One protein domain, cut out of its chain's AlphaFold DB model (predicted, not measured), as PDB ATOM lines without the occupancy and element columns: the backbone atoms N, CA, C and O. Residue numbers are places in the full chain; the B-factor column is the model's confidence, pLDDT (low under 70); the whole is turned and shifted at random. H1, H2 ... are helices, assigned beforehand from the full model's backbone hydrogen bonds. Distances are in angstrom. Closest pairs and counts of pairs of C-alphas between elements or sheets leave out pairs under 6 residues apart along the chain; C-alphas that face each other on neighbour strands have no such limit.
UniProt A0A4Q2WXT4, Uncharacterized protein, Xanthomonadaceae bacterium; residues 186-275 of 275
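What this domain is: This is residues 186 to 275 of the 275 residues of an uncharacterized protein of Xanthomonadaceae bacterium (UniProt A0A4Q2WXT4). Picture a flat, open V: one limb is a helical hairpin, H1 and H2 side by side, and the other limb is H3 followed by H4. H2 and H3 make the corner of the V, the beginning of H1 fits into it beside H3, and residues 256 to 275, which hold the far part of H3 and H4, stick out as a free arm. The printed part has 90 residues with four named helices, in the order H1, H2, H3, H4, and no named strand; the class is all helix. The whole is loose, with a radius of gyration of the C-alphas of 16.6 A, and spans 50 by 38 by 13 A.

How they stand to each other: Start with H1, residues 188 to 208, and go on to H2, residues 217 to 239: the two form a hairpin and touch, opposite ways at a shallow tilt of 18 degrees. Their closest C-alphas are those of Phe 191 and Gly 230, 5.2 A apart. Next look at H3, residues 241 to 261. Its residues 243 to 248 touch residues 236 to 238 of H2; the closest C-alphas, of Leu 237 and Gly 244, are 4.1 A apart, and these helices run opposite ways at a steep tilt of 58 degrees. Residues 248 to 252 of H3 touch residues 188 to 190 of H1, with the C-alphas of Leu 189 and Ala 252 closest at 5.7 A; H1 and H3 run the same way at a steep tilt of 57 degrees. The helix packing is mostly crossed, but only just: of the 3 touching pairs, 1 is at a shallow tilt. H4, residues 263 to 273, meets H3 only through their link and is apart from H1 and H2. In H1, H2, H3 and H4, every O i to N i+4 pair is within hydrogen-bond range.

Where its parts are: Find C-alpha 188 at (-9.815, 6.530, -3.038); from there H1 runs 29.6 A to C-alpha 208. H2 begins at C-alpha 217, at (-20.147, -7.638, 18.456), and is 32.7 A long. H3 covers 30.4 A from C-alpha 241 to C-alpha 261. H4, 15.3 A long, ends at C-alpha 273, at (13.488, -12.491, 8.977).

The domain as a whole: Look for the two C-alphas farthest apart at Ala 239 and Ala 275, 51.2 A from each other. Without the residues that stand free, the body of 70 residues spans 44 by 21 by 12 A. The printed part has no cut and ends at the chain's last residue, 275. The links from H2 to H3 and from H3 to H4 are tight, the link from H1 to H2 is short, and no link is long. The mean pLDDT of the printed part is 86.0; look for values under 70 at residues 213 to 214 and 274 to 275.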
ATOM      1  N   PRO A 186      -8.581  10.905  -6.414       75.06
ATOM      2  CA  PRO A 186      -8.216  11.647  -5.204       75.06
ATOM      3  C   PRO A 186      -8.931  11.173  -3.937       75.06
ATOM      4  O   PRO A 186      -8.391  11.299  -2.845       75.06
ATOM      5  N   PHE A 187     -10.142  10.625  -4.061       83.12
ATOM      6  CA  PHE A 187     -10.950  10.198  -2.915       83.12
ATOM      7  C   PHE A 187     -10.700   8.748  -2.490       83.12
ATOM      8  O   PHE A 187     -11.044   8.376  -1.369       83.12
ATOM      9  N   ALA A 188     -10.075   7.933  -3.347       86.25
ATOM     10  CA  ALA A 188      -9.815   6.530  -3.038       86.25
ATOM     11  C   ALA A 188      -8.798   6.390  -1.898       86.25
ATOM     12  O   ALA A 188      -9.007   5.618  -0.967       86.25
ATOM     13  N   LEU A 189      -7.715   7.168  -1.933       88.75
ATOM     14  CA  LEU A 189      -6.647   7.076  -0.936       88.75
ATOM     15  C   LEU A 189      -7.097   7.509   0.467       88.75
ATOM     16  O   LEU A 189      -6.899   6.723   1.391       88.75
ATOM     17  N   PRO A 190      -7.748   8.673   0.659       88.19
ATOM     18  CA  PRO A 190      -8.338   9.034   1.948       88.19
ATOM     19  C   PRO A 190      -9.284   7.962   2.493       88.19
ATOM     20  O   PRO A 190      -9.221   7.632   3.678       88.19
ATOM     21  N   PHE A 191     -10.115   7.369   1.629       90.94
ATOM     22  CA  PHE A 191     -10.999   6.276   2.020       90.94
ATOM     23  C   PHE A 191     -10.223   5.054   2.511       90.94
ATOM     24  O   PHE A 191     -10.496   4.565   3.604       90.94
ATOM     25  N   PHE A 192      -9.227   4.584   1.755       90.44
ATOM     26  CA  PHE A 192      -8.415   3.440   2.169       90.44
ATOM     27  C   PHE A 192      -7.634   3.719   3.455       90.44
ATOM     28  O   PHE A 192      -7.561   2.841   4.311       90.44
ATOM     29  N   VAL A 193      -7.106   4.932   3.634       89.38
ATOM     30  CA  VAL A 193      -6.414   5.330   4.869       89.38
ATOM     31  C   VAL A 193      -7.352   5.225   6.073       89.38
ATOM     32  O   VAL A 193      -6.982   4.613   7.074       89.38
ATOM     33  N   VAL A 194      -8.575   5.758   5.975       92.06
ATOM     34  CA  VAL A 194      -9.551   5.699   7.075       92.06
ATOM     35  C   VAL A 194     -10.054   4.282   7.311       92.06
ATOM     36  O   VAL A 194     -10.032   3.813   8.446       92.06
ATOM     37  N   VAL A 195     -10.488   3.581   6.262       93.44
ATOM     38  CA  VAL A 195     -11.124   2.267   6.407       93.44
ATOM     39  C   VAL A 195     -10.106   1.204   6.788       93.44
ATOM     40  O   VAL A 195     -10.276   0.519   7.792       93.44
ATOM     41  N   PHE A 196      -9.017   1.081   6.031       92.38
ATOM     42  CA  PHE A 196      -8.015   0.050   6.283       92.38
ATOM     43  C   PHE A 196      -7.223   0.345   7.560       92.38
ATOM     44  O   PHE A 196      -7.014  -0.549   8.381       92.38
ATOM     45  N   GLY A 197      -6.832   1.607   7.768       90.06
ATOM     46  CA  GLY A 197      -6.173   2.043   8.999       90.06
ATOM     47  C   GLY A 197      -7.069   1.865  10.223       90.06
ATOM     48  O   GLY A 197      -6.629   1.324  11.238       90.06
ATOM     49  N   GLY A 198      -8.347   2.236  10.115       90.56
ATOM     50  CA  GLY A 198      -9.326   2.051  11.180       90.56
ATOM     51  C   GLY A 198      -9.597   0.577  11.487       90.56
ATOM     52  O   GLY A 198      -9.621   0.204  12.656       90.56
ATOM     53  N   PHE A 199      -9.706  -0.292  10.479       93.06
ATOM     54  CA  PHE A 199      -9.867  -1.735  10.701       93.06
ATOM     55  C   PHE A 199      -8.651  -2.333  11.404       93.06
ATOM     56  O   PHE A 199      -8.811  -3.060  12.381       93.06
ATOM     57  N   LYS A 200      -7.434  -1.976  10.976       92.38
ATOM     58  CA  LYS A 200      -6.203  -2.426  11.641       92.38
ATOM     59  C   LYS A 200      -6.100  -1.919  13.077       92.38
ATOM     60  O   LYS A 200      -5.636  -2.654  13.946       92.38
ATOM     61  N   LEU A 201      -6.568  -0.702  13.349       91.19
ATOM     62  CA  LEU A 201      -6.654  -0.173  14.708       91.19
ATOM     63  C   LEU A 201      -7.647  -0.975  15.561       91.19
ATOM     64  O   LEU A 201      -7.319  -1.333  16.691       91.19
ATOM     65  N   VAL A 202      -8.823  -1.306  15.021       90.06
ATOM     66  CA  VAL A 202      -9.813  -2.151  15.708       90.06
ATOM     67  C   VAL A 202      -9.236  -3.539  15.994       90.06
ATOM     68  O   VAL A 202      -9.280  -3.986  17.139       90.06
ATOM     69  N   GLU A 203      -8.628  -4.196  15.004       89.38
ATOM     70  CA  GLU A 203      -7.954  -5.491  15.179       89.38
ATOM     71  C   GLU A 203      -6.870  -5.430  16.262       89.38
ATOM     72  O   GLU A 203      -6.783  -6.318  17.107       89.38
ATOM     73  N   PHE A 204      -6.062  -4.367  16.274       89.06
ATOM     74  CA  PHE A 204      -5.009  -4.172  17.265       89.06
ATOM     75  C   PHE A 204      -5.563  -4.031  18.690       89.06
ATOM     76  O   PHE A 204      -5.049  -4.657  19.623       89.06
ATOM     77  N   VAL A 205      -6.619  -3.232  18.869       88.81
ATOM     78  CA  VAL A 205      -7.273  -3.036  20.171       88.81
ATOM     79  C   VAL A 205      -7.928  -4.333  20.654       88.81
ATOM     80  O   VAL A 205      -7.729  -4.721  21.805       88.81
ATOM     81  N   LEU A 206      -8.637  -5.052  19.782       87.06
ATOM     82  CA  LEU A 206      -9.253  -6.339  20.127       87.06
ATOM     83  C   LEU A 206      -8.208  -7.418  20.435       87.06
ATOM     84  O   LEU A 206      -8.364  -8.171  21.396       87.06
ATOM     85  N   GLY A 207      -7.097  -7.434  19.694       85.25
ATOM     86  CA  GLY A 207      -5.956  -8.303  19.965       85.25
ATOM     87  C   GLY A 207      -5.342  -8.046  21.344       85.25
ATOM     88  O   GLY A 207      -5.050  -8.992  22.078       85.25
ATOM     89  N   ARG A 208      -5.230  -6.775  21.763       88.38
ATOM     90  CA  ARG A 208      -4.820  -6.402  23.133       88.38
ATOM     91  C   ARG A 208      -5.807  -6.887  24.198       88.38
ATOM     92  O   ARG A 208      -5.388  -7.212  25.305       88.38
ATOM     93  N   MET A 209      -7.087  -6.974  23.852       85.88
ATOM     94  CA  MET A 209      -8.150  -7.518  24.699       85.88
ATOM     95  C   MET A 209      -8.298  -9.047  24.589       85.88
ATOM     96  O   MET A 209      -9.217  -9.606  25.181       85.88
ATOM     97  N   ARG A 210      -7.415  -9.736  23.844       82.25
ATOM     98  CA  ARG A 210      -7.474 -11.189  23.577       82.25
ATOM     99  C   ARG A 210      -8.823 -11.660  23.020       82.25
ATOM    100  O   ARG A 210      -9.229 -12.791  23.257       82.25
ATOM    101  N   THR A 211      -9.521 -10.792  22.293       78.50
ATOM    102  CA  THR A 211     -10.817 -11.101  21.681       78.50
ATOM    103  C   THR A 211     -10.639 -11.240  20.173       78.50
ATOM    104  O   THR A 211      -9.998 -10.393  19.547       78.50
ATOM    105  N   ALA A 212     -11.200 -12.293  19.577       72.94
ATOM    106  CA  ALA A 212     -11.147 -12.475  18.131       72.94
ATOM    107  C   ALA A 212     -12.030 -11.419  17.423       72.94
ATOM    108  O   ALA A 212     -13.182 -11.223  17.826       72.94
ATOM    109  N   PRO A 213     -11.543 -10.752  16.356       61.25
ATOM    110  CA  PRO A 213     -12.299  -9.705  15.664       61.25
ATOM    111  C   PRO A 213     -13.664 -10.162  15.135       61.25
ATOM    112  O   PRO A 213     -14.619  -9.398  15.194       61.25
ATOM    113  N   GLY A 214     -13.764 -11.413  14.670       65.44
ATOM    114  CA  GLY A 214     -15.005 -11.988  14.138       65.44
ATOM    115  C   GLY A 214     -16.009 -12.460  15.194       65.44
ATOM    116  O   GLY A 214     -17.153 -12.740  14.855       65.44
ATOM    117  N   GLU A 215     -15.606 -12.535  16.465       72.44
ATOM    118  CA  GLU A 215     -16.453 -13.020  17.567       72.44
ATOM    119  C   GLU A 215     -16.973 -11.872  18.449       72.44
ATOM    120  O   GLU A 215     -17.847 -12.061  19.292       72.44
ATOM    121  N   SER A 216     -16.459 -10.655  18.246       82.88
ATOM    122  CA  SER A 216     -16.826  -9.477  19.026       82.88
ATOM    123  C   SER A 216     -17.895  -8.648  18.320       82.88
ATOM    124  O   SER A 216     -17.618  -7.990  17.319       82.88
ATOM    125  N   ILE A 217     -19.101  -8.581  18.897       85.69
ATOM    126  CA  ILE A 217     -20.147  -7.638  18.456       85.69
ATOM    127  C   ILE A 217     -19.613  -6.197  18.490       85.69
ATOM    128  O   ILE A 217     -19.849  -5.426  17.563       85.69
ATOM    129  N   LEU A 218     -18.845  -5.849  19.528       84.62
ATOM    130  CA  LEU A 218     -18.221  -4.532  19.658       84.62
ATOM    131  C   LEU A 218     -17.215  -4.274  18.526       84.62
ATOM    132  O   LEU A 218     -17.188  -3.179  17.970       84.62
ATOM    133  N   GLY A 219     -16.431  -5.292  18.155       85.94
ATOM    134  CA  GLY A 219     -15.517  -5.242  17.015       85.94
ATOM    135  C   GLY A 219     -16.240  -5.005  15.692       85.94
ATOM    136  O   GLY A 219     -15.878  -4.091  14.954       85.94
ATOM    137  N   SER A 220     -17.312  -5.756  15.438       88.25
ATOM    138  CA  SER A 220     -18.151  -5.599  14.246       88.25
ATOM    139  C   SER A 220     -18.803  -4.216  14.166       88.25
ATOM    140  O   SER A 220     -18.786  -3.593  13.106       88.25
ATOM    141  N   ILE A 221     -19.322  -3.689  15.283       91.88
ATOM    142  CA  ILE A 221     -19.876  -2.325  15.344       91.88
ATOM    143  C   ILE A 221     -18.780  -1.289  15.075       91.88
ATOM    144  O   ILE A 221     -18.990  -0.374  14.283       91.88
ATOM    145  N   ALA A 222     -17.600  -1.432  15.683       90.81
ATOM    146  CA  ALA A 222     -16.488  -0.510  15.470       90.81
ATOM    147  C   ALA A 222     -16.014  -0.505  14.007       90.81
ATOM    148  O   ALA A 222     -15.822   0.565  13.432       90.81
ATOM    149  N   MET A 223     -15.889  -1.676  13.371       92.38
ATOM    150  CA  MET A 223     -15.577  -1.772  11.941       92.38
ATOM    151  C   MET A 223     -16.683  -1.151  11.078       92.38
ATOM    152  O   MET A 223     -16.386  -0.405  10.148       92.38
ATOM    153  N   LEU A 224     -17.961  -1.368  11.400       93.69
ATOM    154  CA  LEU A 224     -19.065  -0.733  10.673       93.69
ATOM    155  C   LEU A 224     -19.020   0.800  10.786       93.69
ATOM    156  O   LEU A 224     -19.208   1.490   9.785       93.69
ATOM    157  N   LEU A 225     -18.719   1.339  11.972       94.44
ATOM    158  CA  LEU A 225     -18.549   2.779  12.189       94.44
ATOM    159  C   LEU A 225     -17.356   3.340  11.408       94.44
ATOM    160  O   LEU A 225     -17.472   4.409  10.814       94.44
ATOM    161  N   VAL A 226     -16.236   2.614  11.353       94.44
ATOM    162  CA  VAL A 226     -15.075   2.986  10.531       94.44
ATOM    163  C   VAL A 226     -15.446   3.019   9.045       94.44
ATOM    164  O   VAL A 226     -15.126   3.988   8.358       94.44
ATOM    165  N   ALA A 227     -16.158   2.003   8.547       93.38
ATOM    166  CA  ALA A 227     -16.614   1.957   7.159       93.38
ATOM    167  C   ALA A 227     -17.578   3.113   6.843       93.38
ATOM    168  O   ALA A 227     -17.394   3.821   5.852       93.38
ATOM    169  N   GLY A 228     -18.561   3.355   7.718       95.00
ATOM    170  CA  GLY A 228     -19.487   4.484   7.612       95.00
ATOM    171  C   GLY A 228     -18.771   5.836   7.629       95.00
ATOM    172  O   GLY A 228     -19.062   6.696   6.800       95.00
ATOM    173  N   GLY A 229     -17.774   5.999   8.504       93.12
ATOM    174  CA  GLY A 229     -16.908   7.177   8.552       93.12
ATOM    175  C   GLY A 229     -16.109   7.381   7.264       93.12
ATOM    176  O   GLY A 229     -16.006   8.507   6.784       93.12
ATOM    177  N   GLY A 230     -15.610   6.301   6.652       92.81
ATOM    178  CA  GLY A 230     -14.953   6.342   5.345       92.81
ATOM    179  C   GLY A 230     -15.865   6.883   4.238       92.81
ATOM    180  O   GLY A 230     -15.466   7.779   3.497       92.81
ATOM    181  N   PHE A 231     -17.108   6.399   4.147       93.00
ATOM    182  CA  PHE A 231     -18.081   6.918   3.177       93.00
ATOM    183  C   PHE A 231     -18.495   8.365   3.469       93.00
ATOM    184  O   PHE A 231     -18.587   9.171   2.545       93.00
ATOM    185  N   ALA A 232     -18.702   8.718   4.741       93.31
ATOM    186  CA  ALA A 232     -19.002  10.092   5.141       93.31
ATOM    187  C   ALA A 232     -17.865  11.055   4.760       93.31
ATOM    188  O   ALA A 232     -18.129  12.147   4.255       93.31
ATOM    189  N   LEU A 233     -16.607  10.630   4.927       93.25
ATOM    190  CA  LEU A 233     -15.435  11.387   4.497       93.25
ATOM    191  C   LEU A 233     -15.433  11.614   2.980       93.25
ATOM    192  O   LEU A 233     -15.226  12.748   2.554       93.25
ATOM    193  N   ILE A 234     -15.680  10.578   2.167       91.69
ATOM    194  CA  ILE A 234     -15.771  10.740   0.703       91.69
ATOM    195  C   ILE A 234     -16.857  11.760   0.354       91.69
ATOM    196  O   ILE A 234     -16.595  12.689  -0.406       91.69
ATOM    197  N   SER A 235     -18.057  11.614   0.922       90.81
ATOM    198  CA  SER A 235     -19.175  12.527   0.663       90.81
ATOM    199  C   SER A 235     -18.820  13.975   1.005       90.81
ATOM    200  O   SER A 235     -19.100  14.880   0.221       90.81
ATOM    201  N   TRP A 236     -18.148  14.201   2.138       92.81
ATOM    202  CA  TRP A 236     -17.671  15.526   2.535       92.81
ATOM    203  C   TRP A 236     -16.592  16.076   1.591       92.81
ATOM    204  O   TRP A 236     -16.668  17.239   1.186       92.81
ATOM    205  N   LEU A 237     -15.614  15.256   1.189       90.12
ATOM    206  CA  LEU A 237     -14.574  15.658   0.237       90.12
ATOM    207  C   LEU A 237     -15.185  16.032  -1.120       90.12
ATOM    208  O   LEU A 237     -14.829  17.059  -1.689       90.12
ATOM    209  N   MET A 238     -16.143  15.248  -1.618       86.69
ATOM    210  CA  MET A 238     -16.849  15.554  -2.863       86.69
ATOM    211  C   MET A 238     -17.654  16.854  -2.757       86.69
ATOM    212  O   MET A 238     -17.583  17.692  -3.654       86.69
ATOM    213  N   ALA A 239     -18.370  17.058  -1.647       88.69
ATOM    214  CA  ALA A 239     -19.121  18.289  -1.391       88.69
ATOM    215  C   ALA A 239     -18.215  19.530  -1.279       88.69
ATOM    216  O   ALA A 239     -18.639  20.638  -1.593       88.69
ATOM    217  N   SER A 240     -16.954  19.342  -0.881       87.00
ATOM    218  CA  SER A 240     -15.950  20.407  -0.758       87.00
ATOM    219  C   SER A 240     -15.309  20.812  -2.097       87.00
ATOM    220  O   SER A 240     -14.430  21.677  -2.122       87.00
ATOM    221  N   GLY A 241     -15.708  20.196  -3.217       85.75
ATOM    222  CA  GLY A 241     -15.260  20.558  -4.562       85.75
ATOM    223  C   GLY A 241     -13.735  20.510  -4.727       85.75
ATOM    224  O   GLY A 241     -13.087  19.517  -4.394       85.75
ATOM    225  N   VAL A 242     -13.147  21.601  -5.231       85.06
ATOM    226  CA  VAL A 242     -11.699  21.703  -5.506       85.06
ATOM    227  C   VAL A 242     -10.853  21.519  -4.244       85.06
ATOM    228  O   VAL A 242      -9.801  20.883  -4.303       85.06
ATOM    229  N   ALA A 243     -11.314  22.020  -3.094       84.62
ATOM    230  CA  ALA A 243     -10.593  21.873  -1.833       84.62
ATOM    231  C   ALA A 243     -10.545  20.405  -1.385       84.62
ATOM    232  O   ALA A 243      -9.491  19.908  -0.991       84.62
ATOM    233  N   GLY A 244     -11.659  19.679  -1.517       86.19
ATOM    234  CA  GLY A 244     -11.696  18.248  -1.218       86.19
ATOM    235  C   GLY A 244     -10.837  17.420  -2.175       86.19
ATOM    236  O   GLY A 244     -10.133  16.508  -1.739       86.19
ATOM    237  N   TRP A 245     -10.815  17.777  -3.464       88.56
ATOM    238  CA  TRP A 245      -9.897  17.177  -4.439       88.56
ATOM    239  C   TRP A 245      -8.429  17.395  -4.037       88.56
ATOM    240  O   TRP A 245      -7.644  16.446  -4.016       88.56
ATOM    241  N   ALA A 246      -8.069  18.626  -3.660       85.00
ATOM    242  CA  ALA A 246      -6.715  18.998  -3.259       85.00
ATOM    243  C   ALA A 246      -6.246  18.220  -2.022       85.00
ATOM    244  O   ALA A 246      -5.137  17.689  -2.018       85.00
ATOM    245  N   ILE A 247      -7.108  18.090  -1.007       86.44
ATOM    246  CA  ILE A 247      -6.842  17.256   0.174       86.44
ATOM    247  C   ILE A 247      -6.581  15.810  -0.252       86.44
ATOM    248  O   ILE A 247      -5.579  15.225   0.154       86.44
ATOM    249  N   GLY A 248      -7.442  15.246  -1.104       88.75
ATOM    250  CA  GLY A 248      -7.283  13.883  -1.607       88.75
ATOM    251  C   GLY A 248      -5.951  13.652  -2.322       88.75
ATOM    252  O   GLY A 248      -5.247  12.680  -2.041       88.75
ATOM    253  N   PHE A 249      -5.553  14.589  -3.184       87.75
ATOM    254  CA  PHE A 249      -4.274  14.530  -3.890       87.75
ATOM    255  C   PHE A 249      -3.073  14.641  -2.937       87.75
ATOM    256  O   PHE A 249      -2.115  13.880  -3.065       87.75
ATOM    257  N   VAL A 250      -3.119  15.548  -1.955       87.56
ATOM    258  CA  VAL A 250      -2.059  15.683  -0.940       87.56
ATOM    259  C   VAL A 250      -1.955  14.419  -0.082       87.56
ATOM    260  O   VAL A 250      -0.849  13.970   0.201       87.56
ATOM    261  N   VAL A 251      -3.078  13.784   0.272       89.12
ATOM    262  CA  VAL A 251      -3.073  12.487   0.971       89.12
ATOM    263  C   VAL A 251      -2.433  11.401   0.106       89.12
ATOM    264  O   VAL A 251      -1.603  10.643   0.603       89.12
ATOM    265  N   ALA A 252      -2.760  11.329  -1.187       88.50
ATOM    266  CA  ALA A 252      -2.136  10.370  -2.099       88.50
ATOM    267  C   ALA A 252      -0.616  10.584  -2.215       88.50
ATOM    268  O   ALA A 252       0.146   9.618  -2.152       88.50
ATOM    269  N   LYS A 253      -0.172  11.842  -2.313       88.44
ATOM    270  CA  LYS A 253       1.248  12.221  -2.303       88.44
ATOM    271  C   LYS A 253       1.934  11.809  -1.002       88.44
ATOM    272  O   LYS A 253       2.976  11.164  -1.043       88.44
ATOM    273  N   PHE A 254       1.322  12.119   0.135       88.38
ATOM    274  CA  PHE A 254       1.817  11.740   1.452       88.38
ATOM    275  C   PHE A 254       1.990  10.220   1.585       88.38
ATOM    276  O   PHE A 254       3.043   9.751   2.014       88.38
ATOM    277  N   VAL A 255       0.989   9.440   1.166       87.69
ATOM    278  CA  VAL A 255       1.052   7.971   1.188       87.69
ATOM    279  C   VAL A 255       2.151   7.455   0.257       87.69
ATOM    280  O   VAL A 255       2.934   6.606   0.676       87.69
ATOM    281  N   ALA A 256       2.255   7.976  -0.968       87.38
ATOM    282  CA  ALA A 256       3.303   7.581  -1.908       87.38
ATOM    283  C   ALA A 256       4.709   7.849  -1.343       87.38
ATOM    284  O   ALA A 256       5.574   6.977  -1.387       87.38
ATOM    285  N   GLU A 257       4.931   9.028  -0.762       85.44
ATOM    286  CA  GLU A 257       6.213   9.403  -0.157       85.44
ATOM    287  C   GLU A 257       6.537   8.552   1.077       85.44
ATOM    288  O   GLU A 257       7.676   8.109   1.231       85.44
ATOM    289  N   LEU A 258       5.540   8.232   1.910       85.38
ATOM    290  CA  LEU A 258       5.707   7.291   3.019       85.38
ATOM    291  C   LEU A 258       6.067   5.881   2.546       85.38
ATOM    292  O   LEU A 258       6.914   5.240   3.165       85.38
ATOM    293  N   MET A 259       5.451   5.391   1.466       85.44
ATOM    294  CA  MET A 259       5.773   4.075   0.907       85.44
ATOM    295  C   MET A 259       7.242   4.001   0.479       85.44
ATOM    296  O   MET A 259       7.907   3.018   0.796       85.44
ATOM    297  N   ILE A 260       7.763   5.048  -0.170       84.25
ATOM    298  CA  ILE A 260       9.182   5.125  -0.550       84.25
ATOM    299  C   ILE A 260      10.083   5.238   0.685       84.25
ATOM    300  O   ILE A 260      11.055   4.492   0.808       84.25
ATOM    301  N   ALA A 261       9.736   6.103   1.643       80.94
ATOM    302  CA  ALA A 261      10.496   6.268   2.884       80.94
ATOM    303  C   ALA A 261      10.533   4.988   3.742       80.94
ATOM    304  O   ALA A 261      11.466   4.787   4.519       80.94
ATOM    305  N   ALA A 262       9.540   4.106   3.595       83.00
ATOM    306  CA  ALA A 262       9.465   2.832   4.298       83.00
ATOM    307  C   ALA A 262      10.287   1.704   3.647       83.00
ATOM    308  O   ALA A 262      10.506   0.685   4.306       83.00
ATOM    309  N   ILE A 263      10.778   1.854   2.406       84.12
ATOM    310  CA  ILE A 263      11.547   0.799   1.713       84.12
ATOM    311  C   ILE A 263      12.727   0.298   2.566       84.12
ATOM    312  O   ILE A 263      12.811  -0.914   2.780       84.12
ATOM    313  N   PRO A 264      13.591   1.157   3.153       80.44
ATOM    314  CA  PRO A 264      14.701   0.684   3.980       80.44
ATOM    315  C   PRO A 264      14.258  -0.126   5.207       80.44
ATOM    316  O   PRO A 264      14.958  -1.051   5.616       80.44
ATOM    317  N   LEU A 265      13.093   0.185   5.789       82.12
ATOM    318  CA  LEU A 265      12.541  -0.553   6.930       82.12
ATOM    319  C   LEU A 265      12.102  -1.959   6.526       82.12
ATOM    320  O   LEU A 265      12.389  -2.924   7.236       82.12
ATOM    321  N   VAL A 266      11.429  -2.078   5.379       83.38
ATOM    322  CA  VAL A 266      11.006  -3.370   4.826       83.38
ATOM    323  C   VAL A 266      12.231  -4.212   4.475       83.38
ATOM    324  O   VAL A 266      12.304  -5.367   4.883       83.38
ATOM    325  N   MET A 267      13.233  -3.621   3.817       83.81
ATOM    326  CA  MET A 267      14.491  -4.299   3.478       83.81
ATOM    327  C   MET A 267      15.235  -4.768   4.736       83.81
ATOM    328  O   MET A 267      15.674  -5.914   4.807       83.81
ATOM    329  N   ALA A 268      15.313  -3.934   5.779       84.00
ATOM    330  CA  ALA A 268      15.907  -4.316   7.059       84.00
ATOM    331  C   ALA A 268      15.159  -5.468   7.738       84.00
ATOM    332  O   ALA A 268      15.798  -6.344   8.319       84.00
ATOM    333  N   LYS A 269      13.824  -5.482   7.668       84.12
ATOM    334  CA  LYS A 269      13.012  -6.579   8.198       84.12
ATOM    335  C   LYS A 269      13.260  -7.872   7.422       84.12
ATOM    336  O   LYS A 269      13.573  -8.880   8.039       84.12
ATOM    337  N   VAL A 270      13.219  -7.841   6.089       83.56
ATOM    338  CA  VAL A 270      13.462  -9.034   5.257       83.56
ATOM    339  C   VAL A 270      14.881  -9.579   5.443       83.56
ATOM    340  O   VAL A 270      15.069 -10.791   5.519       83.56
ATOM    341  N   ALA A 271      15.882  -8.710   5.608       82.75
ATOM    342  CA  ALA A 271      17.249  -9.140   5.899       82.75
ATOM    343  C   ALA A 271      17.393  -9.867   7.253       82.75
ATOM    344  O   ALA A 271      18.281 -10.716   7.384       82.75
ATOM    345  N   ARG A 272      16.549  -9.532   8.245       81.25
ATOM    346  CA  ARG A 272      16.502 -10.177   9.572       81.25
ATOM    347  C   ARG A 272      15.663 -11.453   9.570       81.25
ATOM    348  O   ARG A 272      16.114 -12.447  10.116       81.25
ATOM    349  N   ASP A 273      14.479 -11.406   8.962       76.56
ATOM    350  CA  ASP A 273      13.488 -12.491   8.977       76.56
ATOM    351  C   ASP A 273      13.835 -13.615   7.980       76.56
ATOM    352  O   ASP A 273      13.347 -14.730   8.113       76.56
ATOM    353  N   GLY A 274      14.679 -13.341   6.976       58.88
ATOM    354  CA  GLY A 274      15.241 -14.352   6.071       58.88
ATOM    355  C   GLY A 274      16.451 -15.117   6.638       58.88
ATOM    356  O   GLY A 274      17.195 -15.731   5.865       58.88
ATOM    357  N   ALA A 275      16.724 -14.998   7.941       47.25
ATOM    358  CA  ALA A 275      17.746 -15.748   8.676       47.25
ATOM    359  C   ALA A 275      17.121 -16.921   9.432       47.25
ATOM    360  O   ALA A 275      17.797 -17.971   9.466       47.25
TER     361      ALA A 275